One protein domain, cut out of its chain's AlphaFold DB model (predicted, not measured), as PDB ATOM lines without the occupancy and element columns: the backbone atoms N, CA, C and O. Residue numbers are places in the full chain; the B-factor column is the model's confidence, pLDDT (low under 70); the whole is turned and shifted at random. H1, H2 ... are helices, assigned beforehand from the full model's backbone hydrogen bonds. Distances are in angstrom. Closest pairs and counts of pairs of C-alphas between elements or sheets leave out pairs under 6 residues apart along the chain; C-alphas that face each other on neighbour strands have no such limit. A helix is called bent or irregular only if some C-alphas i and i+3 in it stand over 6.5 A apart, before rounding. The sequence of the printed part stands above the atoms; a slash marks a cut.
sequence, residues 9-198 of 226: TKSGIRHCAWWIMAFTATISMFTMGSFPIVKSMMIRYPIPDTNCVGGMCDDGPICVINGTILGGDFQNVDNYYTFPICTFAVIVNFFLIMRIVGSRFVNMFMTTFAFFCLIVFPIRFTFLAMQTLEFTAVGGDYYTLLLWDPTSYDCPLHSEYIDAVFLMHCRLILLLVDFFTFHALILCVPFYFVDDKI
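AT A GLANCE: This is residues 9 to 198 of the 226 residues of an uncharacterized protein of Caenorhabditis brenneri (UniProt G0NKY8). A long four-helix bundle, H1, H3, H4a and H5, runs up and down; at one end H4b turns off, near loops 44 to 73 and 149 to 163. The 190 printed residues have five named helices, H1 to H5, and no named strand. The all-helix rod is loose, radius of gyration 20.6 A for the C-alphas, spanning 68 by 33 by 25 A.

HOW THE PARTS SIT: Start at H4, residues 112 to 148, one helix by its hydrogen bonds but bent: C-alphas 138 and 141 are 7.7 A apart. H4a, residues 112 to 138, is irregular, C-alphas 118 and 121 being 6.6 A apart; H4b, residues 141 to 148, stands about perpendicular to it, at 78 degrees. H4a and H3, residues 82 to 100, form a hairpin; their closest C-alphas, Ala 89 and Ile 123, are 6.0 A apart. H5, residues 164 to 198, touches H4a, closest C-alphas Phe 113 and Phe 193, 6.4 A. H1, residues 9 to 43, touches H5, closest C-alphas Thr 24 and Thr 181, 5.1 A. H2, residues 74 to 79, touches H1, and has 0 of 2 O i to N i+4 pairs within hydrogen-bond range but 3 of 3 O i to N i+3.

IN THESE COORDINATES: Find C-alpha 9 at (139.554, 184.951, 142.107); H1 runs 51.0 A. H5 ends at (136.270, 188.681, 158.113).

THE WHOLE: The printed part has no cut. Confidence is low at 46 to 69.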
ATOM      1  N   THR A   9     138.144 184.662 141.777       56.97
ATOM      2  CA  THR A   9     139.554 184.951 142.107       56.97
ATOM      3  C   THR A   9     139.863 184.720 143.586       56.97
ATOM      4  O   THR A   9     140.871 184.091 143.897       56.97
ATOM      5  N   LYS A  10     138.978 185.135 144.502       58.19
ATOM      6  CA  LYS A  10     139.147 184.879 145.947       58.19
ATOM      7  C   LYS A  10     139.114 183.387 146.300       58.19
ATOM      8  O   LYS A  10     139.920 182.933 147.105       58.19
ATOM      9  N   SER A  11     138.235 182.613 145.657       57.97
ATOM     10  CA  SER A  11     138.187 181.156 145.835       57.97
ATOM     11  C   SER A  11     139.482 180.478 145.362       57.97
ATOM     12  O   SER A  11     140.050 179.659 146.083       57.97
ATOM     13  N   GLY A  12     140.006 180.871 144.192       61.44
ATOM     14  CA  GLY A  12     141.259 180.333 143.648       61.44
ATOM     15  C   GLY A  12     142.482 180.616 144.528       61.44
ATOM     16  O   GLY A  12     143.271 179.709 144.790       61.44
ATOM     17  N   ILE A  13     142.603 181.841 145.052       70.31
ATOM     18  CA  ILE A  13     143.692 182.226 145.968       70.31
ATOM     19  C   ILE A  13     143.625 181.415 147.267       70.31
ATOM     20  O   ILE A  13     144.651 180.934 147.745       70.31
ATOM     21  N   ARG A  14     142.423 181.188 147.807       69.12
ATOM     22  CA  ARG A  14     142.234 180.401 149.033       69.12
ATOM     23  C   ARG A  14     142.623 178.932 148.853       69.12
ATOM     24  O   ARG A  14     143.276 178.364 149.723       69.12
ATOM     25  N   HIS A  15     142.262 178.321 147.724       73.38
ATOM     26  CA  HIS A  15     142.694 176.957 147.408       73.38
ATOM     27  C   HIS A  15     144.214 176.866 147.227       73.38
ATOM     28  O   HIS A  15     144.825 175.924 147.728       73.38
ATOM     29  N   CYS A  16     144.833 177.859 146.585       79.25
ATOM     30  CA  CYS A  16     146.288 177.943 146.455       79.25
ATOM     31  C   CYS A  16     146.978 178.060 147.828       79.25
ATOM     32  O   CYS A  16     147.889 177.293 148.130       79.25
ATOM     33  N   ALA A  17     146.489 178.947 148.700       78.25
ATOM     34  CA  ALA A  17     147.019 179.126 150.051       78.25
ATOM     35  C   ALA A  17     146.897 177.852 150.904       78.25
ATOM     36  O   ALA A  17     147.827 177.523 151.637       78.25
ATOM     37  N   TRP A  18     145.791 177.108 150.779       83.81
ATOM     38  CA  TRP A  18     145.634 175.816 151.452       83.81
ATOM     39  C   TRP A  18     146.670 174.794 150.980       83.81
ATOM     40  O   TRP A  18     147.319 174.163 151.808       83.81
ATOM     41  N   TRP A  19     146.863 174.662 149.662       85.25
ATOM     42  CA  TRP A  19     147.855 173.741 149.102       85.25
ATOM     43  C   TRP A  19     149.272 174.090 149.546       85.25
ATOM     44  O   TRP A  19     150.002 173.202 149.980       85.25
ATOM     45  N   ILE A  20     149.643 175.374 149.504       87.75
ATOM     46  CA  ILE A  20     150.951 175.836 149.983       87.75
ATOM     47  C   ILE A  20     151.107 175.513 151.469       87.75
ATOM     48  O   ILE A  20     152.136 174.975 151.867       87.75
ATOM     49  N   MET A  21     150.090 175.773 152.292       86.88
ATOM     50  CA  MET A  21     150.128 175.487 153.728       86.88
ATOM     51  C   MET A  21     150.263 173.985 154.019       86.88
ATOM     52  O   MET A  21     151.104 173.590 154.822       86.88
ATOM     53  N   ALA A  22     149.477 173.138 153.351       86.88
ATOM     54  CA  ALA A  22     149.537 171.690 153.523       86.88
ATOM     55  C   ALA A  22     150.892 171.124 153.070       86.88
ATOM     56  O   ALA A  22     151.506 170.323 153.778       86.88
ATOM     57  N   PHE A  23     151.388 171.575 151.918       91.31
ATOM     58  CA  PHE A  23     152.669 171.144 151.367       91.31
ATOM     59  C   PHE A  23     153.840 171.573 152.256       91.31
ATOM     60  O   PHE A  23     154.674 170.749 152.622       91.31
ATOM     61  N   THR A  24     153.868 172.840 152.674       92.25
ATOM     62  CA  THR A  24     154.925 173.376 153.545       92.25
ATOM     63  C   THR A  24     154.909 172.735 154.925       92.25
ATOM     64  O   THR A  24     155.975 172.373 155.414       92.25
ATOM     65  N   ALA A  25     153.735 172.495 155.519       88.50
ATOM     66  CA  ALA A  25     153.618 171.756 156.777       88.50
ATOM     67  C   ALA A  25     154.160 170.325 156.646       88.50
ATOM     68  O   ALA A  25     154.897 169.865 157.518       88.50
ATOM     69  N   THR A  26     153.857 169.649 155.535       90.75
ATOM     70  CA  THR A  26     154.315 168.277 155.274       90.75
ATOM     71  C   THR A  26     155.828 168.209 155.067       90.75
ATOM     72  O   THR A  26     156.491 167.407 155.721       90.75
ATOM     73  N   ILE A  27     156.399 169.074 154.220       93.44
ATOM     74  CA  ILE A  27     157.861 169.150 154.045       93.44
ATOM     75  C   ILE A  27     158.525 169.459 155.378       93.44
ATOM     76  O   ILE A  27     159.466 168.776 155.763       93.44
ATOM     77  N   SER A  28     157.996 170.434 156.113       90.56
ATOM     78  CA  SER A  28     158.491 170.808 157.433       90.56
ATOM     79  C   SER A  28     158.546 169.608 158.393       90.56
ATOM     80  O   SER A  28     159.531 169.436 159.108       90.56
ATOM     81  N   MET A  29     157.547 168.715 158.366       90.81
ATOM     82  CA  MET A  29     157.555 167.481 159.163       90.81
ATOM     83  C   MET A  29     158.693 166.538 158.760       90.81
ATOM     84  O   MET A  29     159.386 166.027 159.639       90.81
ATOM     85  N   PHE A  30     158.919 166.333 157.460       90.56
ATOM     86  CA  PHE A  30     160.036 165.514 156.981       90.56
ATOM     87  C   PHE A  30     161.393 166.125 157.335       90.56
ATOM     88  O   PHE A  30     162.282 165.408 157.798       90.56
ATOM     89  N   THR A  31     161.547 167.439 157.181       90.38
ATOM     90  CA  THR A  31     162.780 168.160 157.516       90.38
ATOM     91  C   THR A  31     163.112 168.026 159.000       90.38
ATOM     92  O   THR A  31     164.226 167.636 159.352       90.38
ATOM     93  N   MET A  32     162.128 168.255 159.877       88.06
ATOM     94  CA  MET A  32     162.288 168.048 161.319       88.06
ATOM     95  C   MET A  32     162.622 166.597 161.659       88.06
ATOM     96  O   MET A  32     163.540 166.361 162.434       88.06
ATOM     97  N   GLY A  33     161.920 165.625 161.068       87.12
ATOM     98  CA  GLY A  33     162.164 164.201 161.316       87.12
ATOM     99  C   GLY A  33     163.524 163.706 160.815       87.12
ATOM    100  O   GLY A  33     164.078 162.761 161.371       87.12
ATOM    101  N   SER A  34     164.093 164.364 159.805       89.69
ATOM    102  CA  SER A  34     165.406 164.017 159.243       89.69
ATOM    103  C   SER A  34     166.569 164.575 160.065       89.69
ATOM    104  O   SER A  34     167.666 164.020 160.038       89.69
ATOM    105  N   PHE A  35     166.351 165.646 160.833       86.75
ATOM    106  CA  PHE A  35     167.410 166.274 161.622       86.75
ATOM    107  C   PHE A  35     168.022 165.348 162.696       86.75
ATOM    108  O   PHE A  35     169.247 165.249 162.738       86.75
ATOM    109  N   PRO A  36     167.240 164.599 163.503       85.75
ATOM    110  CA  PRO A  36     167.762 163.582 164.418       85.75
ATOM    111  C   PRO A  36     168.617 162.513 163.738       85.75
ATOM    112  O   PRO A  36     169.565 162.015 164.338       85.75
ATOM    113  N   ILE A  37     168.291 162.162 162.490       87.69
ATOM    114  CA  ILE A  37     169.016 161.149 161.718       87.69
ATOM    115  C   ILE A  37     170.408 161.677 161.374       87.69
ATOM    116  O   ILE A  37     171.403 161.034 161.705       87.69
ATOM    117  N   VAL A  38     170.486 162.880 160.791       87.25
ATOM    118  CA  VAL A  38     171.767 163.534 160.472       87.25
ATOM    119  C   VAL A  38     172.579 163.775 161.743       87.25
ATOM    120  O   VAL A  38     173.760 163.443 161.788       87.25
ATOM    121  N   LYS A  39     171.938 164.258 162.812       85.50
ATOM    122  CA  LYS A  39     172.573 164.443 164.121       85.50
ATOM    123  C   LYS A  39     173.154 163.134 164.667       85.50
ATOM    124  O   LYS A  39     174.310 163.111 165.074       85.50
ATOM    125  N   SER A  40     172.403 162.034 164.617       84.00
ATOM    126  CA  SER A  40     172.898 160.721 165.049       84.00
ATOM    127  C   SER A  40     174.065 160.215 164.202       84.00
ATOM    128  O   SER A  40     174.913 159.505 164.739       84.00
ATOM    129  N   MET A  41     174.104 160.525 162.904       83.50
ATOM    130  CA  MET A  41     175.239 160.174 162.044       83.50
ATOM    131  C   MET A  41     176.485 160.986 162.406       83.50
ATOM    132  O   MET A  41     177.567 160.416 162.458       83.50
ATOM    133  N   MET A  42     176.327 162.275 162.727       81.38
ATOM    134  CA  MET A  42     177.427 163.128 163.194       81.38
ATOM    135  C   MET A  42     178.007 162.630 164.525       81.38
ATOM    136  O   MET A  42     179.216 162.483 164.636       81.38
ATOM    137  N   ILE A  43     177.168 162.281 165.505       80.81
ATOM    138  CA  ILE A  43     177.628 161.764 166.813       80.81
ATOM    139  C   ILE A  43     178.440 160.470 166.661       80.81
ATOM    140  O   ILE A  43     179.403 160.238 167.384       80.81
ATOM    141  N   ARG A  44     178.043 159.612 165.716       78.81
ATOM    142  CA  ARG A  44     178.712 158.334 165.433       78.81
ATOM    143  C   ARG A  44     179.882 158.466 164.462       78.81
ATOM    144  O   ARG A  44     180.453 157.444 164.089       78.81
ATOM    145  N   TYR A  45     180.203 159.680 164.021       74.94
ATOM    146  CA  TYR A  45     181.321 159.902 163.121       74.94
ATOM    147  C   TYR A  45     182.627 159.547 163.852       74.94
ATOM    148  O   TYR A  45     182.853 160.052 164.957       74.94
ATOM    149  N   PRO A  46     183.459 158.649 163.294       68.06
ATOM    150  CA  PRO A  46     184.729 158.298 163.908       68.06
ATOM    151  C   PRO A  46     185.636 159.530 163.890       68.06
ATOM    152  O   PRO A  46     185.949 160.057 162.825       68.06
ATOM    153  N   ILE A  47     186.030 160.007 165.071       65.06
ATOM    154  CA  ILE A  47     187.033 161.065 165.188       65.06
ATOM    155  C   ILE A  47     188.394 160.399 164.960       65.06
ATOM    156  O   ILE A  47     188.724 159.480 165.709       65.06
ATOM    157  N   PRO A  48     189.167 160.805 163.945       57.56
ATOM    158  CA  PRO A  48     190.486 160.234 163.719       57.56
ATOM    159  C   PRO A  48     191.464 160.685 164.810       57.56
ATOM    160  O   PRO A  48     191.500 161.865 165.173       57.56
ATOM    161  N   ASP A  49     192.254 159.742 165.329       53.81
ATOM    162  CA  ASP A  49     193.240 160.014 166.372       53.81
ATOM    163  C   ASP A  49     194.395 160.871 165.828       53.81
ATOM    164  O   ASP A  49     194.909 160.700 164.720       53.81
ATOM    165  N   THR A  50     194.777 161.868 166.621       55.69
ATOM    166  CA  THR A  50     195.661 162.963 166.227       55.69
ATOM    167  C   THR A  50     197.110 162.510 166.068       55.69
ATOM    168  O   THR A  50     197.817 162.382 167.063       55.69
ATOM    169  N   ASN A  51     197.558 162.354 164.818       53.69
ATOM    170  CA  ASN A  51     198.944 162.561 164.361       53.69
ATOM    171  C   ASN A  51     198.975 162.898 162.855       53.69
ATOM    172  O   ASN A  51     199.739 162.341 162.073       53.69
ATOM    173  N   CYS A  52     198.118 163.823 162.426       56.06
ATOM    174  CA  CYS A  52     198.055 164.248 161.031       56.06
ATOM    175  C   CYS A  52     199.180 165.246 160.721       56.06
ATOM    176  O   CYS A  52     199.199 166.348 161.275       56.06
ATOM    177  N   VAL A  53     200.095 164.899 159.815       54.56
ATOM    178  CA  VAL A  53     201.140 165.812 159.320       54.56
ATOM    179  C   VAL A  53     200.866 166.100 157.848       54.56
ATOM    180  O   VAL A  53     200.909 165.204 157.013       54.56
ATOM    181  N   GLY A  54     200.573 167.362 157.519       50.16
ATOM    182  CA  GLY A  54     200.361 167.787 156.130       50.16
ATOM    183  C   GLY A  54     199.099 167.221 155.465       50.16
ATOM    184  O   GLY A  54     199.146 166.894 154.286       50.16
ATOM    185  N   GLY A  55     197.990 167.072 156.202       51.88
ATOM    186  CA  GLY A  55     196.702 166.629 155.640       51.88
ATOM    187  C   GLY A  55     196.571 165.116 155.419       51.88
ATOM    188  O   GLY A  55     195.507 164.647 155.030       51.88
ATOM    189  N   MET A  56     197.617 164.338 155.716       51.28
ATOM    190  CA  MET A  56     197.552 162.878 155.759       51.28
ATOM    191  C   MET A  56     197.630 162.405 157.209       51.28
ATOM    192  O   MET A  56     198.540 162.789 157.947       51.28
ATOM    193  N   CYS A  57     196.662 161.588 157.612       59.47
ATOM    194  CA  CYS A  57     196.688 160.862 158.876       59.47
ATOM    195  C   CYS A  57     196.803 159.364 158.572       59.47
ATOM    196  O   CYS A  57     196.409 158.920 157.490       59.47
ATOM    197  N   ASP A  58     197.325 158.595 159.526       54.72
ATOM    198  CA  ASP A  58     197.611 157.163 159.355       54.72
ATOM    199  C   ASP A  58     196.364 156.324 158.988       54.72
ATOM    200  O   ASP A  58     196.497 155.283 158.347       54.72
ATOM    201  N   ASP A  59     195.158 156.818 159.299       56.56
ATOM    202  CA  ASP A  59     193.874 156.123 159.095       56.56
ATOM    203  C   ASP A  59     193.076 156.571 157.850       56.56
ATOM    204  O   ASP A  59     191.900 156.230 157.696       56.56
ATOM    205  N   GLY A  60     193.698 157.305 156.925       54.38
ATOM    206  CA  GLY A  60     193.099 157.649 155.633       54.38
ATOM    207  C   GLY A  60     192.865 159.145 155.421       54.38
ATOM    208  O   GLY A  60     193.336 159.984 156.192       54.38
ATOM    209  N   PRO A  61     192.197 159.513 154.317       55.69
ATOM    210  CA  PRO A  61     192.212 160.886 153.861       55.69
ATOM    211  C   PRO A  61     191.110 161.673 154.595       55.69
ATOM    212  O   PRO A  61     189.916 161.409 154.445       55.69
ATOM    213  N   ILE A  62     191.530 162.605 155.452       63.41
ATOM    214  CA  ILE A  62     190.670 163.367 156.368       63.41
ATOM    215  C   ILE A  62     190.626 164.826 155.924       63.41
ATOM    216  O   ILE A  62     191.628 165.393 155.505       63.41
ATOM    217  N   CYS A  63     189.449 165.440 156.022       65.44
ATOM    218  CA  CYS A  63     189.256 166.838 155.658       65.44
ATOM    219  C   CYS A  63     189.833 167.747 156.754       65.44
ATOM    220  O   CYS A  63     189.294 167.819 157.861       65.44
ATOM    221  N   VAL A  64     190.940 168.430 156.452       63.94
ATOM    222  CA  VAL A  64     191.597 169.381 157.359       63.94
ATOM    223  C   VAL A  64     191.414 170.792 156.821       63.94
ATOM    224  O   VAL A  64     191.711 171.067 155.662       63.94
ATOM    225  N   ILE A  65     190.960 171.706 157.675       61.62
ATOM    226  CA  ILE A  65     190.746 173.106 157.319       61.62
ATOM    227  C   ILE A  65     191.480 173.973 158.332       61.62
ATOM    228  O   ILE A  65     191.163 173.960 159.519       61.62
ATOM    229  N   ASN A  66     192.484 174.720 157.862       60.59
ATOM    230  CA  ASN A  66     193.297 175.621 158.685       60.59
ATOM    231  C   ASN A  66     193.875 174.960 159.963       60.59
ATOM    232  O   ASN A  66     193.945 175.578 161.022       60.59
ATOM    233  N   GLY A  67     194.258 173.681 159.872       57.94
ATOM    234  CA  GLY A  67     194.801 172.904 160.994       57.94
ATOM    235  C   GLY A  67     193.762 172.231 161.898       57.94
ATOM    236  O   GLY A  67     194.153 171.470 162.779       57.94
ATOM    237  N   THR A  68     192.464 172.441 161.661       62.69
ATOM    238  CA  THR A  68     191.370 171.766 162.379       62.69
ATOM    239  C   THR A  68     190.797 170.631 161.535       62.69
ATOM    240  O   THR A  68     190.550 170.794 160.340       62.69
ATOM    241  N   ILE A  69     190.561 169.474 162.151       68.31
ATOM    242  CA  ILE A  69     189.938 168.320 161.494       68.31
ATOM    243  C   ILE A  69     188.420 168.535 161.433       68.31
ATOM    244  O   ILE A  69     187.757 168.633 162.471       68.31
ATOM    245  N   LEU A  70     187.853 168.574 160.226       70.56
ATOM    246  CA  LEU A  70     186.404 168.600 160.052       70.56
ATOM    247  C   LEU A  70     185.812 167.302 160.612       70.56
ATOM    248  O   LEU A  70     186.235 166.209 160.249       70.56
ATOM    249  N   GLY A  71     184.824 167.427 161.495       68.12
ATOM    250  CA  GLY A  71     184.251 166.279 162.199       68.12
ATOM    251  C   GLY A  71     184.759 166.089 163.627       68.12
ATOM    252  O   GLY A  71     184.087 165.411 164.402       68.12
ATOM    253  N   GLY A  72     185.864 166.739 164.021       69.00
ATOM    254  CA  GLY A  72     186.387 166.669 165.394       69.00
ATOM    255  C   GLY A  72     185.384 167.154 166.450       69.00
ATOM    256  O   GLY A  72     185.250 166.550 167.511       69.00
ATOM    257  N   ASP A  73     184.587 168.171 166.114       71.50
ATOM    258  CA  ASP A  73     183.559 168.729 167.002       71.50
ATOM    259  C   ASP A  73     182.172 168.088 166.829       71.50
ATOM    260  O   ASP A  73     181.200 168.520 167.455       71.50
ATOM    261  N   PHE A  74     182.024 167.043 166.006       75.94
ATOM    262  CA  PHE A  74     180.709 166.432 165.773       75.94
ATOM    263  C   PHE A  74     180.126 165.752 167.014       75.94
ATOM    264  O   PHE A  74     178.908 165.653 167.132       75.94
ATOM    265  N   GLN A  75     180.954 165.337 167.970       72.69
ATOM    266  CA  GLN A  75     180.458 164.827 169.252       72.69
ATOM    267  C   GLN A  75     179.955 165.952 170.172       72.69
ATOM    268  O   GLN A  75     179.068 165.731 170.994       72.69
ATOM    269  N   ASN A  76     180.420 167.195 169.986       72.56
ATOM    270  CA  ASN A  76     179.957 168.358 170.754       72.56
ATOM    271  C   ASN A  76     178.487 168.716 170.446       72.56
ATOM    272  O   ASN A  76     177.815 169.413 171.204       72.56
ATOM    273  N   VAL A  77     177.956 168.182 169.345       70.88
ATOM    274  CA  VAL A  77     176.547 168.249 168.949       70.88
ATOM    275  C   VAL A  77     175.625 167.709 170.062       70.88
ATOM    276  O   VAL A  77     174.506 168.206 170.214       70.88
ATOM    277  N   ASP A  78     176.073 166.755 170.887       71.00
ATOM    278  CA  ASP A  78     175.290 166.205 172.010       71.00
ATOM    279  C   ASP A  78     175.065 167.188 173.164       71.00
ATOM    280  O   ASP A  78     174.067 167.076 173.879       71.00
ATOM    281  N   ASN A  79     175.912 168.208 173.302       70.69
ATOM    282  CA  ASN A  79     175.764 169.220 174.351       70.69
ATOM    283  C   ASN A  79     174.575 170.168 174.111       70.69
ATOM    284  O   ASN A  79     174.212 170.960 174.985       70.69
ATOM    285  N   TYR A  80     173.929 170.077 172.946       71.31
ATOM    286  CA  TYR A  80     172.778 170.890 172.579       71.31
ATOM    287  C   TYR A  80     171.467 170.115 172.762       71.31
ATOM    288  O   TYR A  80     171.253 169.061 172.157       71.31
ATOM    289  N   TYR A  81     170.538 170.693 173.538       63.69
ATOM    290  CA  TYR A  81     169.197 170.164 173.856       63.69
ATOM    291  C   TYR A  81     168.221 170.117 172.656       63.69
ATOM    292  O   TYR A  81     167.008 170.279 172.803       63.69
ATOM    293  N   THR A  82     168.705 169.881 171.440       70.12
ATOM    294  CA  THR A  82     167.878 169.869 170.228       70.12
ATOM    295  C   THR A  82     167.064 168.595 170.041       70.12
ATOM    296  O   THR A  82     166.023 168.669 169.400       70.12
ATOM    297  N   PHE A  83     167.436 167.449 170.625       74.88
ATOM    298  CA  PHE A  83     166.662 166.198 170.496       74.88
ATOM    299  C   PHE A  83     165.251 166.269 171.121       74.88
ATOM    300  O   PHE A  83     164.274 165.957 170.427       74.88
ATOM    301  N   PRO A  84     165.093 166.703 172.390       80.75
ATOM    302  CA  PRO A  84     163.768 166.853 172.995       80.75
ATOM    303  C   PRO A  84     162.909 167.891 172.264       80.75
ATOM    304  O   PRO A  84     161.736 167.644 171.982       80.75
ATOM    305  N   ILE A  85     163.511 169.027 171.892       84.19
ATOM    306  CA  ILE A  85     162.824 170.104 171.166       84.19
ATOM    307  C   ILE A  85     162.401 169.623 169.775       84.19
ATOM    308  O   ILE A  85     161.282 169.898 169.356       84.19
ATOM    309  N   CYS A  86     163.243 168.847 169.087       83.12
ATOM    310  CA  CYS A  86     162.921 168.238 167.801       83.12
ATOM    311  C   CYS A  86     161.713 167.308 167.901       83.12
ATOM    312  O   CYS A  86     160.771 167.428 167.121       83.12
ATOM    313  N   THR A  87     161.704 166.422 168.899       85.44
ATOM    314  CA  THR A  87     160.594 165.486 169.124       85.44
ATOM    315  C   THR A  87     159.287 166.244 169.334       85.44
ATOM    316  O   THR A  87     158.270 165.936 168.709       85.44
ATOM    317  N   PHE A  88     159.321 167.294 170.157       86.94
ATOM    318  CA  PHE A  88     158.154 168.133 170.393       86.94
ATOM    319  C   PHE A  88     157.723 168.886 169.127       86.94
ATOM    320  O   PHE A  88     156.535 168.906 168.807       86.94
ATOM    321  N   ALA A  89     158.676 169.424 168.362       86.75
ATOM    322  CA  ALA A  89     158.431 170.115 167.099       86.75
ATOM    323  C   ALA A  89     157.778 169.198 166.045       86.75
ATOM    324  O   ALA A  89     156.806 169.603 165.403       86.75
ATOM    325  N   VAL A  90     158.232 167.943 165.924       88.62
ATOM    326  CA  VAL A  90     157.617 166.927 165.049       88.62
ATOM    327  C   VAL A  90     156.176 166.648 165.473       88.62
ATOM    328  O   VAL A  90     155.279 166.664 164.630       88.62
ATOM    329  N   ILE A  91     155.934 166.438 166.770       89.81
ATOM    330  CA  ILE A  91     154.598 166.135 167.303       89.81
ATOM    331  C   ILE A  91     153.624 167.289 167.033       89.81
ATOM    332  O   ILE A  91     152.526 167.071 166.516       89.81
ATOM    333  N   VAL A  92     154.006 168.530 167.348       89.62
ATOM    334  CA  VAL A  92     153.104 169.674 167.139       89.62
ATOM    335  C   VAL A  92     152.876 169.970 165.662       89.62
ATOM    336  O   VAL A  92     151.764 170.350 165.289       89.62
ATOM    337  N   ASN A  93     153.873 169.734 164.807       88.75
ATOM    338  CA  ASN A  93     153.708 169.901 163.369       88.75
ATOM    339  C   ASN A  93     152.848 168.787 162.751       88.75
ATOM    340  O   ASN A  93     152.029 169.059 161.874       88.75
ATOM    341  N   PHE A  94     152.927 167.557 163.265       89.00
ATOM    342  CA  PHE A  94     151.992 166.486 162.912       89.00
ATOM    343  C   PHE A  94     150.545 166.875 163.251       89.00
ATOM    344  O   PHE A  94     149.653 166.779 162.403       89.00
ATOM    345  N   PHE A  95     150.304 167.399 164.456       87.38
ATOM    346  CA  PHE A  95     148.979 167.901 164.826       87.38
ATOM    347  C   PHE A  95     148.526 169.078 163.951       87.38
ATOM    348  O   PHE A  95     147.331 169.189 163.663       87.38
ATOM    349  N   LEU A  96     149.449 169.930 163.493       87.44
ATOM    350  CA  LEU A  96     149.135 171.012 162.559       87.44
ATOM    351  C   LEU A  96     148.663 170.453 161.214       87.44
ATOM    352  O   LEU A  96     147.604 170.857 160.739       87.44
ATOM    353  N   ILE A  97     149.389 169.493 160.631       86.50
ATOM    354  CA  ILE A  97     149.004 168.834 159.372       86.50
ATOM    355  C   ILE A  97     147.621 168.197 159.509       86.50
ATOM    356  O   ILE A  97     146.737 168.444 158.687       86.50
ATOM    357  N   MET A  98     147.395 167.443 160.587       83.00
ATOM    358  CA  MET A  98     146.106 166.796 160.853       83.00
ATOM    359  C   MET A  98     144.954 167.808 160.943       83.00
ATOM    360  O   MET A  98     143.851 167.529 160.466       83.00
ATOM    361  N   ARG A  99     145.208 168.998 161.503       79.38
ATOM    362  CA  ARG A  99     144.239 170.105 161.553       79.38
ATOM    363  C   ARG A  99     144.014 170.761 160.188       79.38
ATOM    364  O   ARG A  99     142.870 171.070 159.869       79.38
ATOM    365  N   ILE A 100     145.057 170.951 159.375       81.00
ATOM    366  CA  ILE A 100     144.953 171.533 158.021       81.00
ATOM    367  C   ILE A 100     144.151 170.620 157.084       81.00
ATOM    368  O   ILE A 100     143.322 171.103 156.311       81.00
ATOM    369  N   VAL A 101     144.370 169.306 157.175       79.94
ATOM    370  CA  VAL A 101     143.684 168.290 156.357       79.94
ATOM    371  C   VAL A 101     142.252 168.020 156.855       79.94
ATOM    372  O   VAL A 101     141.462 167.372 156.174       79.94
ATOM    373  N   GLY A 102     141.868 168.564 158.014       66.94
ATOM    374  CA  GLY A 102     140.502 168.467 158.530       66.94
ATOM    375  C   GLY A 102     140.190 167.133 159.212       66.94
ATOM    376  O   GLY A 102     139.037 166.696 159.215       66.94
ATOM    377  N   SER A 103     141.191 166.478 159.809       58.12
ATOM    378  CA  SER A 103     140.955 165.273 160.604       58.12
ATOM    379  C   SER A 103     140.089 165.597 161.826       58.12
ATOM    380  O   SER A 103     140.440 166.426 162.670       58.12
ATOM    381  N   ARG A 104     138.936 164.920 161.934       52.72
ATOM    382  CA  ARG A 104     137.904 165.182 162.956       52.72
ATOM    383  C   ARG A 104     138.389 164.965 164.399       52.72
ATOM    384  O   ARG A 104     137.790 165.514 165.314       52.72
ATOM    385  N   PHE A 105     139.476 164.219 164.603       51.41
ATOM    386  CA  PHE A 105     139.970 163.825 165.929       51.41
ATOM    387  C   PHE A 105     140.709 164.932 166.702       51.41
ATOM    388  O   PHE A 105     140.801 164.855 167.921       51.41
ATOM    389  N   VAL A 106     141.227 165.972 166.034       53.88
ATOM    390  CA  VAL A 106     142.121 166.977 166.664       53.88
ATOM    391  C   VAL A 106     141.435 168.345 166.856       53.88
ATOM    392  O   VAL A 106     141.980 169.255 167.485       53.88
ATOM    393  N   ASN A 107     140.203 168.499 166.360       54.69
ATOM    394  CA  ASN A 107     139.495 169.784 166.283       54.69
ATOM    395  C   ASN A 107     138.735 170.209 167.556       54.69
ATOM    396  O   ASN A 107     138.038 171.218 167.522       54.69
ATOM    397  N   MET A 108     138.857 169.492 168.677       52.25
ATOM    398  CA  MET A 108     137.979 169.727 169.837       52.25
ATOM    399  C   MET A 108     138.400 170.865 170.786       52.25
ATOM    400  O   MET A 108     137.548 171.357 171.514       52.25
ATOM    401  N   PHE A 109     139.661 171.323 170.784       58.31
ATOM    402  CA  PHE A 109     140.165 172.194 171.870       58.31
ATOM    403  C   PHE A 109     140.478 173.655 171.495       58.31
ATOM    404  O   PHE A 109     140.436 174.522 172.359       58.31
ATOM    405  N   MET A 110     140.803 173.968 170.233       65.12
ATOM    406  CA  MET A 110     141.108 175.345 169.790       65.12
ATOM    407  C   MET A 110     141.077 175.456 168.260       65.12
ATOM    408  O   MET A 110     141.283 174.455 167.574       65.12
ATOM    409  N   THR A 111     140.900 176.663 167.711       76.25
ATOM    410  CA  THR A 111     140.989 176.904 166.252       76.25
ATOM    411  C   THR A 111     142.397 176.623 165.706       76.25
ATOM    412  O   THR A 111     143.381 176.785 166.427       76.25
ATOM    413  N   THR A 112     142.526 176.235 164.430       76.44
ATOM    414  CA  THR A 112     143.834 175.979 163.784       76.44
ATOM    415  C   THR A 112     144.767 177.188 163.848       76.44
ATOM    416  O   THR A 112     145.950 177.027 164.132       76.44
ATOM    417  N   PHE A 113     144.230 178.400 163.686       80.25
ATOM    418  CA  PHE A 113     144.986 179.644 163.850       80.25
ATOM    419  C   PHE A 113     145.528 179.818 165.278       80.25
ATOM    420  O   PHE A 113     146.718 180.055 165.458       80.25
ATOM    421  N   ALA A 114     144.684 179.636 166.300       79.69
ATOM    422  CA  ALA A 114     145.117 179.741 167.695       79.69
ATOM    423  C   ALA A 114     146.167 178.676 168.055       79.69
ATOM    424  O   ALA A 114     147.152 178.990 168.715       79.69
ATOM    425  N   PHE A 115     146.000 177.443 167.565       83.94
ATOM    426  CA  PHE A 115     146.996 176.382 167.731       83.94
ATOM    427  C   PHE A 115     148.340 176.744 167.108       83.94
ATOM    428  O   PHE A 115     149.388 176.531 167.718       83.94
ATOM    429  N   PHE A 116     148.309 177.322 165.907       86.25
ATOM    430  CA  PHE A 116     149.521 177.761 165.243       86.25
ATOM    431  C   PHE A 116     150.237 178.848 166.048       86.25
ATOM    432  O   PHE A 116     151.409 178.687 166.360       86.25
ATOM    433  N   CYS A 117     149.540 179.915 166.443       86.06
ATOM    434  CA  CYS A 117     150.161 181.039 167.145       86.06
ATOM    435  C   CYS A 117     150.652 180.686 168.557       86.06
ATOM    436  O   CYS A 117     151.720 181.141 168.954       86.06
ATOM    437  N   LEU A 118     149.884 179.901 169.319       86.00
ATOM    438  CA  LEU A 118     150.174 179.646 170.735       86.00
ATOM    439  C   LEU A 118     151.106 178.457 170.964       86.00
ATOM    440  O   LEU A 118     151.757 178.396 172.002       86.00
ATOM    441  N   ILE A 119     151.147 177.502 170.033       88.62
ATOM    442  CA  ILE A 119     151.880 176.246 170.221       88.62
ATOM    443  C   ILE A 119     152.903 176.058 169.108       88.62
ATOM    444  O   ILE A 119     154.100 176.023 169.377       88.62
ATOM    445  N   VAL A 120     152.460 175.975 167.853       88.88
ATOM    446  CA  VAL A 120     153.369 175.611 166.754       88.88
ATOM    447  C   VAL A 120     154.453 176.668 166.551       88.88
ATOM    448  O   VAL A 120     155.627 176.323 166.487       88.88
ATOM    449  N   PHE A 121     154.080 177.944 166.491       89.69
ATOM    450  CA  PHE A 121     155.001 179.054 166.280       89.69
ATOM    451  C   PHE A 121     156.131 179.109 167.319       89.69
ATOM    452  O   PHE A 121     157.285 179.048 166.894       89.69
ATOM    453  N   PRO A 122     155.873 179.173 168.645       90.88
ATOM    454  CA  PRO A 122     156.955 179.258 169.623       90.88
ATOM    455  C   PRO A 122     157.865 178.027 169.594       90.88
ATOM    456  O   PRO A 122     159.082 178.177 169.611       90.88
ATOM    457  N   ILE A 123     157.309 176.818 169.464       90.94
ATOM    458  CA  ILE A 123     158.108 175.584 169.423       90.94
ATOM    459  C   ILE A 123     159.007 175.553 168.188       90.94
ATOM    460  O   ILE A 123     160.194 175.249 168.292       90.94
ATOM    461  N   ARG A 124     158.450 175.880 167.018       90.06
ATOM    462  CA  ARG A 124     159.185 175.907 165.747       90.06
ATOM    463  C   ARG A 124     160.250 176.997 165.742       90.06
ATOM    464  O   ARG A 124     161.353 176.754 165.271       90.06
ATOM    465  N   PHE A 125     159.947 178.158 166.315       90.62
ATOM    466  CA  PHE A 125     160.915 179.237 166.476       90.62
ATOM    467  C   PHE A 125     162.081 178.812 167.375       90.62
ATOM    468  O   PHE A 125     163.236 178.954 166.980       90.62
ATOM    469  N   THR A 126     161.800 178.230 168.548       89.56
ATOM    470  CA  THR A 126     162.846 177.714 169.445       89.56
ATOM    471  C   THR A 126     163.662 176.614 168.774       89.56
ATOM    472  O   THR A 126     164.884 176.616 168.881       89.56
ATOM    473  N   PHE A 127     163.011 175.698 168.057       89.38
ATOM    474  CA  PHE A 127     163.690 174.644 167.313       89.38
ATOM    475  C   PHE A 127     164.656 175.217 166.272       89.38
ATOM    476  O   PHE A 127     165.841 174.893 166.309       89.38
ATOM    477  N   LEU A 128     164.183 176.120 165.410       90.12
ATOM    478  CA  LEU A 128     164.997 176.759 164.378       90.12
ATOM    479  C   LEU A 128     166.167 177.553 164.983       90.12
ATOM    480  O   LEU A 128     167.292 177.472 164.489       90.12
ATOM    481  N   ALA A 129     165.929 178.277 166.081       88.81
ATOM    482  CA  ALA A 129     166.971 179.017 166.789       88.81
ATOM    483  C   ALA A 129     168.056 178.082 167.349       88.81
ATOM    484  O   ALA A 129     169.244 178.333 167.156       88.81
ATOM    485  N   MET A 130     167.658 176.976 167.985       87.00
ATOM    486  CA  MET A 130     168.598 175.995 168.533       87.00
ATOM    487  C   MET A 130     169.380 175.270 167.433       87.00
ATOM    488  O   MET A 130     170.587 175.090 167.567       87.00
ATOM    489  N   GLN A 131     168.730 174.909 166.321       86.81
ATOM    490  CA  GLN A 131     169.420 174.333 165.165       86.81
ATOM    491  C   GLN A 131     170.446 175.297 164.567       86.81
ATOM    492  O   GLN A 131     171.541 174.866 164.212       86.81
ATOM    493  N   THR A 132     170.092 176.581 164.467       86.62
ATOM    494  CA  THR A 132     170.987 177.628 163.958       86.62
ATOM    495  C   THR A 132     172.196 177.788 164.872       86.62
ATOM    496  O   THR A 132     173.319 177.784 164.386       86.62
ATOM    497  N   LEU A 133     171.980 177.856 166.190       84.75
ATOM    498  CA  LEU A 133     173.054 177.990 167.176       84.75
ATOM    499  C   LEU A 133     174.008 176.787 167.136       84.75
ATOM    500  O   LEU A 133     175.223 176.952 167.044       84.75
ATOM    501  N   GLU A 134     173.458 175.575 167.125       82.56
ATOM    502  CA  GLU A 134     174.237 174.337 167.029       82.56
ATOM    503  C   GLU A 134     175.007 174.254 165.701       82.56
ATOM    504  O   GLU A 134     176.165 173.845 165.672       82.56
ATOM    505  N   PHE A 135     174.393 174.689 164.594       81.88
ATOM    506  CA  PHE A 135     175.060 174.771 163.296       81.88
ATOM    507  C   PHE A 135     176.196 175.797 163.294       81.88
ATOM    508  O   PHE A 135     177.264 175.496 162.776       81.88
ATOM    509  N   THR A 136     176.016 176.974 163.900       78.38
ATOM    510  CA  THR A 136     177.102 177.961 164.006       78.38
ATOM    511  C   THR A 136     178.251 177.470 164.878       78.38
ATOM    512  O   THR A 136     179.399 177.746 164.558       78.38
ATOM    513  N   ALA A 137     177.967 176.699 165.930       75.88
ATOM    514  CA  ALA A 137     178.994 176.211 166.844       75.88
ATOM    515  C   ALA A 137     179.805 175.028 166.296       75.88
ATOM    516  O   ALA A 137     180.979 174.905 166.615       75.88
ATOM    517  N   VAL A 138     179.190 174.156 165.492       72.81
ATOM    518  CA  VAL A 138     179.844 172.945 164.948       72.81
ATOM    519  C   VAL A 138     180.262 173.125 163.481       72.81
ATOM    520  O   VAL A 138     181.099 172.393 162.968       72.81
ATOM    521  N   GLY A 139     179.671 174.096 162.783       64.44
ATOM    522  CA  GLY A 139     179.802 174.289 161.339       64.44
ATOM    523  C   GLY A 139     180.051 175.710 160.858       64.44
ATOM    524  O   GLY A 139     180.235 175.903 159.655       64.44
ATOM    525  N   GLY A 140     180.031 176.701 161.755       64.19
ATOM    526  CA  GLY A 140     180.216 178.107 161.399       64.19
ATOM    527  C   GLY A 140     181.572 178.357 160.746       64.19
ATOM    528  O   GLY A 140     181.640 179.010 159.705       64.19
ATOM    529  N   ASP A 141     182.626 177.752 161.287       63.88
ATOM    530  CA  ASP A 141     183.986 177.895 160.769       63.88
ATOM    531  C   ASP A 141     184.143 177.233 159.394       63.88
ATOM    532  O   ASP A 141     184.696 177.844 158.483       63.88
ATOM    533  N   TYR A 142     183.554 176.047 159.190       64.81
ATOM    534  CA  TYR A 142     183.564 175.341 157.901       64.81
ATOM    535  C   TYR A 142     183.009 176.208 156.759       64.81
ATOM    536  O   TYR A 142     183.671 176.415 155.742       64.81
ATOM    537  N   TYR A 143     181.801 176.753 156.931       67.00
ATOM    538  CA  TYR A 143     181.156 177.549 155.882       67.00
ATOM    539  C   TYR A 143     181.752 178.948 155.734       67.00
ATOM    540  O   TYR A 143     181.768 179.484 154.627       67.00
ATOM    541  N   THR A 144     182.279 179.528 156.813       62.41
ATOM    542  CA  THR A 144     183.003 180.806 156.746       62.41
ATOM    543  C   THR A 144     184.293 180.654 155.938       62.41
ATOM    544  O   THR A 144     184.595 181.504 155.104       62.41
ATOM    545  N   LEU A 145     185.016 179.544 156.114       58.31
ATOM    546  CA  LEU A 145     186.260 179.258 155.394       58.31
ATOM    547  C   LEU A 145     186.004 178.899 153.922       58.31
ATOM    548  O   LEU A 145     186.725 179.384 153.052       58.31
ATOM    549  N   LEU A 146     184.926 178.163 153.624       63.09
ATOM    550  CA  LEU A 146     184.493 177.882 152.247       63.09
ATOM    551  C   LEU A 146     184.143 179.159 151.459       63.09
ATOM    552  O   LEU A 146     184.348 179.217 150.248       63.09
ATOM    553  N   LEU A 147     183.623 180.185 152.139       62.88
ATOM    554  CA  LEU A 147     183.312 181.486 151.538       62.88
ATOM    555  C   LEU A 147     184.536 182.408 151.415       62.88
ATOM    556  O   LEU A 147     184.521 183.309 150.577       62.88
ATOM    557  N   TRP A 148     185.564 182.213 152.247       61.28
ATOM    558  CA  TRP A 148     186.736 183.089 152.317       61.28
ATOM    559  C   TRP A 148     187.830 182.706 151.318       61.28
ATOM    560  O   TRP A 148     188.352 183.587 150.633       61.28
ATOM    561  N   ASP A 149     188.175 181.419 151.210       59.31
ATOM    562  CA  ASP A 149     189.202 180.960 150.269       59.31
ATOM    563  C   ASP A 149     189.000 179.485 149.856       59.31
ATOM    564  O   ASP A 149     189.348 178.572 150.614       59.31
ATOM    565  N   PRO A 150     188.500 179.221 148.632       58.03
ATOM    566  CA  PRO A 150     188.261 177.865 148.141       58.03
ATOM    567  C   PRO A 150     189.548 177.059 147.913       58.03
ATOM    568  O   PRO A 150     189.467 175.846 147.733       58.03
ATOM    569  N   THR A 151     190.731 177.689 147.922       57.94
ATOM    570  CA  THR A 151     192.022 176.984 147.811       57.94
ATOM    571  C   THR A 151     192.495 176.384 149.137       57.94
ATOM    572  O   THR A 151     193.385 175.539 149.140       57.94
ATOM    573  N   SER A 152     191.843 176.742 150.249       54.09
ATOM    574  CA  SER A 152     192.077 176.165 151.586       54.09
ATOM    575  C   SER A 152     191.377 174.815 151.794       54.09
ATOM    576  O   SER A 152     191.406 174.264 152.894       54.09
ATOM    577  N   TYR A 153     190.680 174.322 150.769       55.62
ATOM    578  CA  TYR A 153     189.877 173.109 150.807       55.62
ATOM    579  C   TYR A 153     190.676 171.937 150.230       55.62
ATOM    580  O   TYR A 153     190.637 171.680 149.028       55.62
ATOM    581  N   ASP A 154     191.400 171.225 151.093       57.06
ATOM    582  CA  ASP A 154     192.087 169.978 150.741       57.06
ATOM    583  C   ASP A 154     191.315 168.796 151.340       57.06
ATOM    584  O   ASP A 154     191.697 168.212 152.355       57.06
ATOM    585  N   CYS A 155     190.131 168.526 150.775       59.72
ATOM    586  CA  CYS A 155     189.254 167.456 151.243       59.72
ATOM    587  C   CYS A 155     188.967 166.454 150.114       59.72
ATOM    588  O   CYS A 155     188.545 166.852 149.021       59.72
ATOM    589  N   PRO A 156     189.167 165.147 150.347       56.16
ATOM    590  CA  PRO A 156     188.948 164.125 149.335       56.16
ATOM    591  C   PRO A 156     187.451 163.944 149.104       56.16
ATOM    592  O   PRO A 156     186.708 163.653 150.031       56.16
ATOM    593  N   LEU A 157     187.014 164.040 147.848       52.19
ATOM    594  CA  LEU A 157     185.609 163.851 147.463       52.19
ATOM    595  C   LEU A 157     185.057 162.456 147.796       52.19
ATOM    596  O   LEU A 157     183.839 162.289 147.848       52.19
ATOM    597  N   HIS A 158     185.918 161.447 147.947       45.81
ATOM    598  CA  HIS A 158     185.554 160.057 148.223       45.81
ATOM    599  C   HIS A 158     186.463 159.505 149.328       45.81
ATOM    600  O   HIS A 158     187.581 159.072 149.057       45.81
ATOM    601  N   SER A 159     185.972 159.505 150.567       49.69
ATOM    602  CA  SER A 159     186.432 158.561 151.590       49.69
ATOM    603  C   SER A 159     185.430 157.402 151.659       49.69
ATOM    604  O   SER A 159     184.267 157.560 151.290       49.69
ATOM    605  N   GLU A 160     185.860 156.211 152.083       47.50
ATOM    606  CA  GLU A 160     184.974 155.038 152.236       47.50
ATOM    607  C   GLU A 160     183.916 155.222 153.351       47.50
ATOM    608  O   GLU A 160     182.996 154.414 153.493       47.50
ATOM    609  N   TYR A 161     184.009 156.320 154.110       51.59
ATOM    610  CA  TYR A 161     183.070 156.746 155.145       51.59
ATOM    611  C   TYR A 161     182.127 157.841 154.622       51.59
ATOM    612  O   TYR A 161     182.432 158.542 153.660       51.59
ATOM    613  N   ILE A 162     180.962 158.020 155.263       57.97
ATOM    614  CA  ILE A 162     180.116 159.196 154.997       57.97
ATOM    615  C   ILE A 162     180.961 160.436 155.292       57.97
ATOM    616  O   ILE A 162     181.299 160.681 156.446       57.97
ATOM    617  N   ASP A 163     181.292 161.196 154.252       70.81
ATOM    618  CA  ASP A 163     182.156 162.367 154.345       70.81
ATOM    619  C   ASP A 163     181.578 163.392 155.342       70.81
ATOM    620  O   ASP A 163     180.386 163.728 155.305       70.81
ATOM    621  N   ALA A 164     182.420 163.905 156.243       73.25
ATOM    622  CA  ALA A 164     182.046 164.957 157.182       73.25
ATOM    623  C   ALA A 164     181.479 166.182 156.444       73.25
ATOM    624  O   ALA A 164     180.524 166.813 156.910       73.25
ATOM    625  N   VAL A 165     181.990 166.459 155.241       75.44
ATOM    626  CA  VAL A 165     181.482 167.501 154.342       75.44
ATOM    627  C   VAL A 165     180.032 167.240 153.944       75.44
ATOM    628  O   VAL A 165     179.206 168.157 153.966       75.44
ATOM    629  N   PHE A 166     179.700 165.998 153.593       79.00
ATOM    630  CA  PHE A 166     178.343 165.619 153.211       79.00
ATOM    631  C   PHE A 166     177.369 165.818 154.376       79.00
ATOM    632  O   PHE A 166     176.305 166.413 154.190       79.00
ATOM    633  N   LEU A 167     177.747 165.411 155.592       81.06
ATOM    634  CA  LEU A 167     176.922 165.616 156.790       81.06
ATOM    635  C   LEU A 167     176.677 167.104 157.071       81.06
ATOM    636  O   LEU A 167     175.539 167.493 157.357       81.06
ATOM    637  N   MET A 168     177.704 167.943 156.917       81.06
ATOM    638  CA  MET A 168     177.580 169.396 157.056       81.06
ATOM    639  C   MET A 168     176.626 170.004 156.020       81.06
ATOM    640  O   MET A 168     175.763 170.810 156.381       81.06
ATOM    641  N   HIS A 169     176.699 169.557 154.764       85.12
ATOM    642  CA  HIS A 169     175.787 169.990 153.702       85.12
ATOM    643  C   HIS A 169     174.353 169.534 153.927       85.12
ATOM    644  O   HIS A 169     173.433 170.348 153.830       85.12
ATOM    645  N   CYS A 170     174.140 168.263 154.273       86.88
ATOM    646  CA  CYS A 170     172.814 167.764 154.623       86.88
ATOM    647  C   CYS A 170     172.199 168.597 155.746       86.88
ATOM    648  O   CYS A 170     171.037 168.994 155.664       86.88
ATOM    649  N   ARG A 171     172.991 168.916 156.771       86.69
ATOM    650  CA  ARG A 171     172.549 169.733 157.895       86.69
ATOM    651  C   ARG A 171     172.186 171.162 157.481       86.69
ATOM    652  O   ARG A 171     171.128 171.642 157.891       86.69
ATOM    653  N   LEU A 172     173.006 171.817 156.656       87.44
ATOM    654  CA  LEU A 172     172.704 173.150 156.121       87.44
ATOM    655  C   LEU A 172     171.418 173.142 155.283       87.44
ATOM    656  O   LEU A 172     170.560 174.005 155.458       87.44
ATOM    657  N   ILE A 173     171.254 172.156 154.397       89.62
ATOM    658  CA  ILE A 173     170.058 172.028 153.554       89.62
ATOM    659  C   ILE A 173     168.813 171.856 154.425       89.62
ATOM    660  O   ILE A 173     167.815 172.540 154.195       89.62
ATOM    661  N   LEU A 174     168.868 170.996 155.448       90.69
ATOM    662  CA  LEU A 174     167.757 170.829 156.386       90.69
ATOM    663  C   LEU A 174     167.421 172.144 157.101       90.69
ATOM    664  O   LEU A 174     166.246 172.495 157.176       90.69
ATOM    665  N   LEU A 175     168.425 172.901 157.554       90.50
ATOM    666  CA  LEU A 175     168.222 174.203 158.198       90.50
ATOM    667  C   LEU A 175     167.548 175.212 157.252       90.50
ATOM    668  O   LEU A 175     166.579 175.869 157.631       90.50
ATOM    669  N   LEU A 176     168.022 175.310 156.006       91.44
ATOM    670  CA  LEU A 176     167.463 176.220 155.002       91.44
ATOM    671  C   LEU A 176     166.027 175.845 154.629       91.44
ATOM    672  O   LEU A 176     165.145 176.706 154.593       91.44
ATOM    673  N   VAL A 177     165.762 174.562 154.375       93.06
ATOM    674  CA  VAL A 177     164.407 174.084 154.067       93.06
ATOM    675  C   VAL A 177     163.474 174.324 155.256       93.06
ATOM    676  O   VAL A 177     162.327 174.740 155.060       93.06
ATOM    677  N   ASP A 178     163.943 174.116 156.488       90.69
ATOM    678  CA  ASP A 178     163.131 174.370 157.677       90.69
ATOM    679  C   ASP A 178     162.800 175.856 157.836       90.69
ATOM    680  O   ASP A 178     161.642 176.212 158.074       90.69
ATOM    681  N   PHE A 179     163.785 176.726 157.599       91.69
ATOM    682  CA  PHE A 179     163.604 178.172 157.573       91.69
ATOM    683  C   PHE A 179     162.522 178.579 156.564       91.69
ATOM    684  O   PHE A 179     161.545 179.231 156.943       91.69
ATOM    685  N   PHE A 180     162.634 178.163 155.298       93.81
ATOM    686  CA  PHE A 180     161.669 178.548 154.262       93.81
ATOM    687  C   PHE A 180     160.265 178.004 154.534       93.81
ATOM    688  O   PHE A 180     159.282 178.737 154.407       93.81
ATOM    689  N   THR A 181     160.155 176.737 154.938       92.94
ATOM    690  CA  THR A 181     158.850 176.132 155.239       92.94
ATOM    691  C   THR A 181     158.190 176.780 156.451       92.94
ATOM    692  O   THR A 181     156.986 177.034 156.419       92.94
ATOM    693  N   PHE A 182     158.955 177.128 157.491       91.44
ATOM    694  CA  PHE A 182     158.414 177.838 158.647       91.44
ATOM    695  C   PHE A 182     157.895 179.233 158.281       91.44
ATOM    696  O   PHE A 182     156.772 179.581 158.644       91.44
ATOM    697  N   HIS A 183     158.662 180.004 157.507       91.62
ATOM    698  CA  HIS A 183     158.248 181.337 157.062       91.62
ATOM    699  C   HIS A 183     157.017 181.286 156.155       91.62
ATOM    700  O   HIS A 183     156.106 182.103 156.300       91.62
ATOM    701  N   ALA A 184     156.936 180.290 155.271       89.19
ATOM    702  CA  ALA A 184     155.747 180.077 154.459       89.19
ATOM    703  C   ALA A 184     154.509 179.799 155.330       89.19
ATOM    704  O   ALA A 184     153.451 180.370 155.076       89.19
ATOM    705  N   LEU A 185     154.634 179.006 156.399       88.31
ATOM    706  CA  LEU A 185     153.533 178.764 157.340       88.31
ATOM    707  C   LEU A 185     153.131 180.026 158.114       88.31
ATOM    708  O   LEU A 185     151.934 180.277 158.265       88.31
ATOM    709  N   ILE A 186     154.099 180.843 158.547       88.44
ATOM    710  CA  ILE A 186     153.840 182.129 159.221       88.44
ATOM    711  C   ILE A 186     152.994 183.054 158.342       88.44
ATOM    712  O   ILE A 186     152.134 183.758 158.863       88.44
ATOM    713  N   LEU A 187     153.205 183.044 157.026       87.19
ATOM    714  CA  LEU A 187     152.414 183.847 156.096       87.19
ATOM    715  C   LEU A 187     151.074 183.167 155.774       87.19
ATOM    716  O   LEU A 187     150.009 183.761 155.948       87.19
ATOM    717  N   CYS A 188     151.099 181.912 155.328       83.50
ATOM    718  CA  CYS A 188     149.920 181.231 154.792       83.50
ATOM    719  C   CYS A 188     148.842 180.944 155.845       83.50
ATOM    720  O   CYS A 188     147.657 181.030 155.517       83.50
ATOM    721  N   VAL A 189     149.212 180.619 157.091       81.69
ATOM    722  CA  VAL A 189     148.236 180.284 158.144       81.69
ATOM    723  C   VAL A 189     147.345 181.491 158.488       81.69
ATOM    724  O   VAL A 189     146.122 181.357 158.390       81.69
ATOM    725  N   PRO A 190     147.875 182.687 158.812       74.31
ATOM    726  CA  PRO A 190     147.050 183.880 158.981       74.31
ATOM    727  C   PRO A 190     146.243 184.230 157.727       74.31
ATOM    728  O   PRO A 190     145.045 184.469 157.846       74.31
ATOM    729  N   PHE A 191     146.847 184.211 156.531       74.44
ATOM    730  CA  PHE A 191     146.130 184.580 155.301       74.44
ATOM    731  C   PHE A 191     144.920 183.686 155.026       74.44
ATOM    732  O   PHE A 191     143.874 184.185 154.620       74.44
ATOM    733  N   TYR A 192     145.029 182.382 155.276       74.69
ATOM    734  CA  TYR A 192     143.926 181.453 155.053       74.69
ATOM    735  C   TYR A 192     142.805 181.607 156.095       74.69
ATOM    736  O   TYR A 192     141.633 181.652 155.734       74.69
ATOM    737  N   PHE A 193     143.148 181.722 157.384       69.31
ATOM    738  CA  PHE A 193     142.155 181.687 158.470       69.31
ATOM    739  C   PHE A 193     141.614 183.067 158.898       69.31
ATOM    740  O   PHE A 193     140.532 183.133 159.488       69.31
ATOM    741  N   VAL A 194     142.313 184.174 158.614       63.81
ATOM    742  CA  VAL A 194     141.807 185.541 158.874       63.81
ATOM    743  C   VAL A 194     140.737 185.935 157.849       63.81
ATOM    744  O   VAL A 194     139.733 186.549 158.219       63.81
ATOM    745  N   ASP A 195     140.887 185.527 156.584       50.91
ATOM    746  CA  ASP A 195     139.910 185.823 155.526       50.91
ATOM    747  C   ASP A 195     138.572 185.083 155.757       50.91
ATOM    748  O   ASP A 195     137.497 185.609 155.458       50.91
ATOM    749  N   ASP A 196     138.593 183.907 156.395       49.12
ATOM    750  CA  ASP A 196     137.371 183.181 156.768       49.12
ATOM    751  C   ASP A 196     136.577 183.892 157.887       49.12
ATOM    752  O   ASP A 196     135.346 183.915 157.836       49.12
ATOM    753  N   LYS A 197     137.231 184.550 158.861       46.72
ATOM    754  CA  LYS A 197     136.525 185.295 159.931       46.72
ATOM    755  C   LYS A 197     135.989 186.653 159.479       46.72
ATOM    756  O   LYS A 197     134.876 187.019 159.862       46.72
ATOM    757  N   ILE A 198     136.736 187.390 158.652       44.22
ATOM    758  CA  ILE A 198     136.270 188.681 158.113       44.22
ATOM    759  C   ILE A 198     135.068 188.465 157.186       44.22
ATOM    760  O   ILE A 198     134.124 189.253 157.215       44.22
TER     761      ILE A 198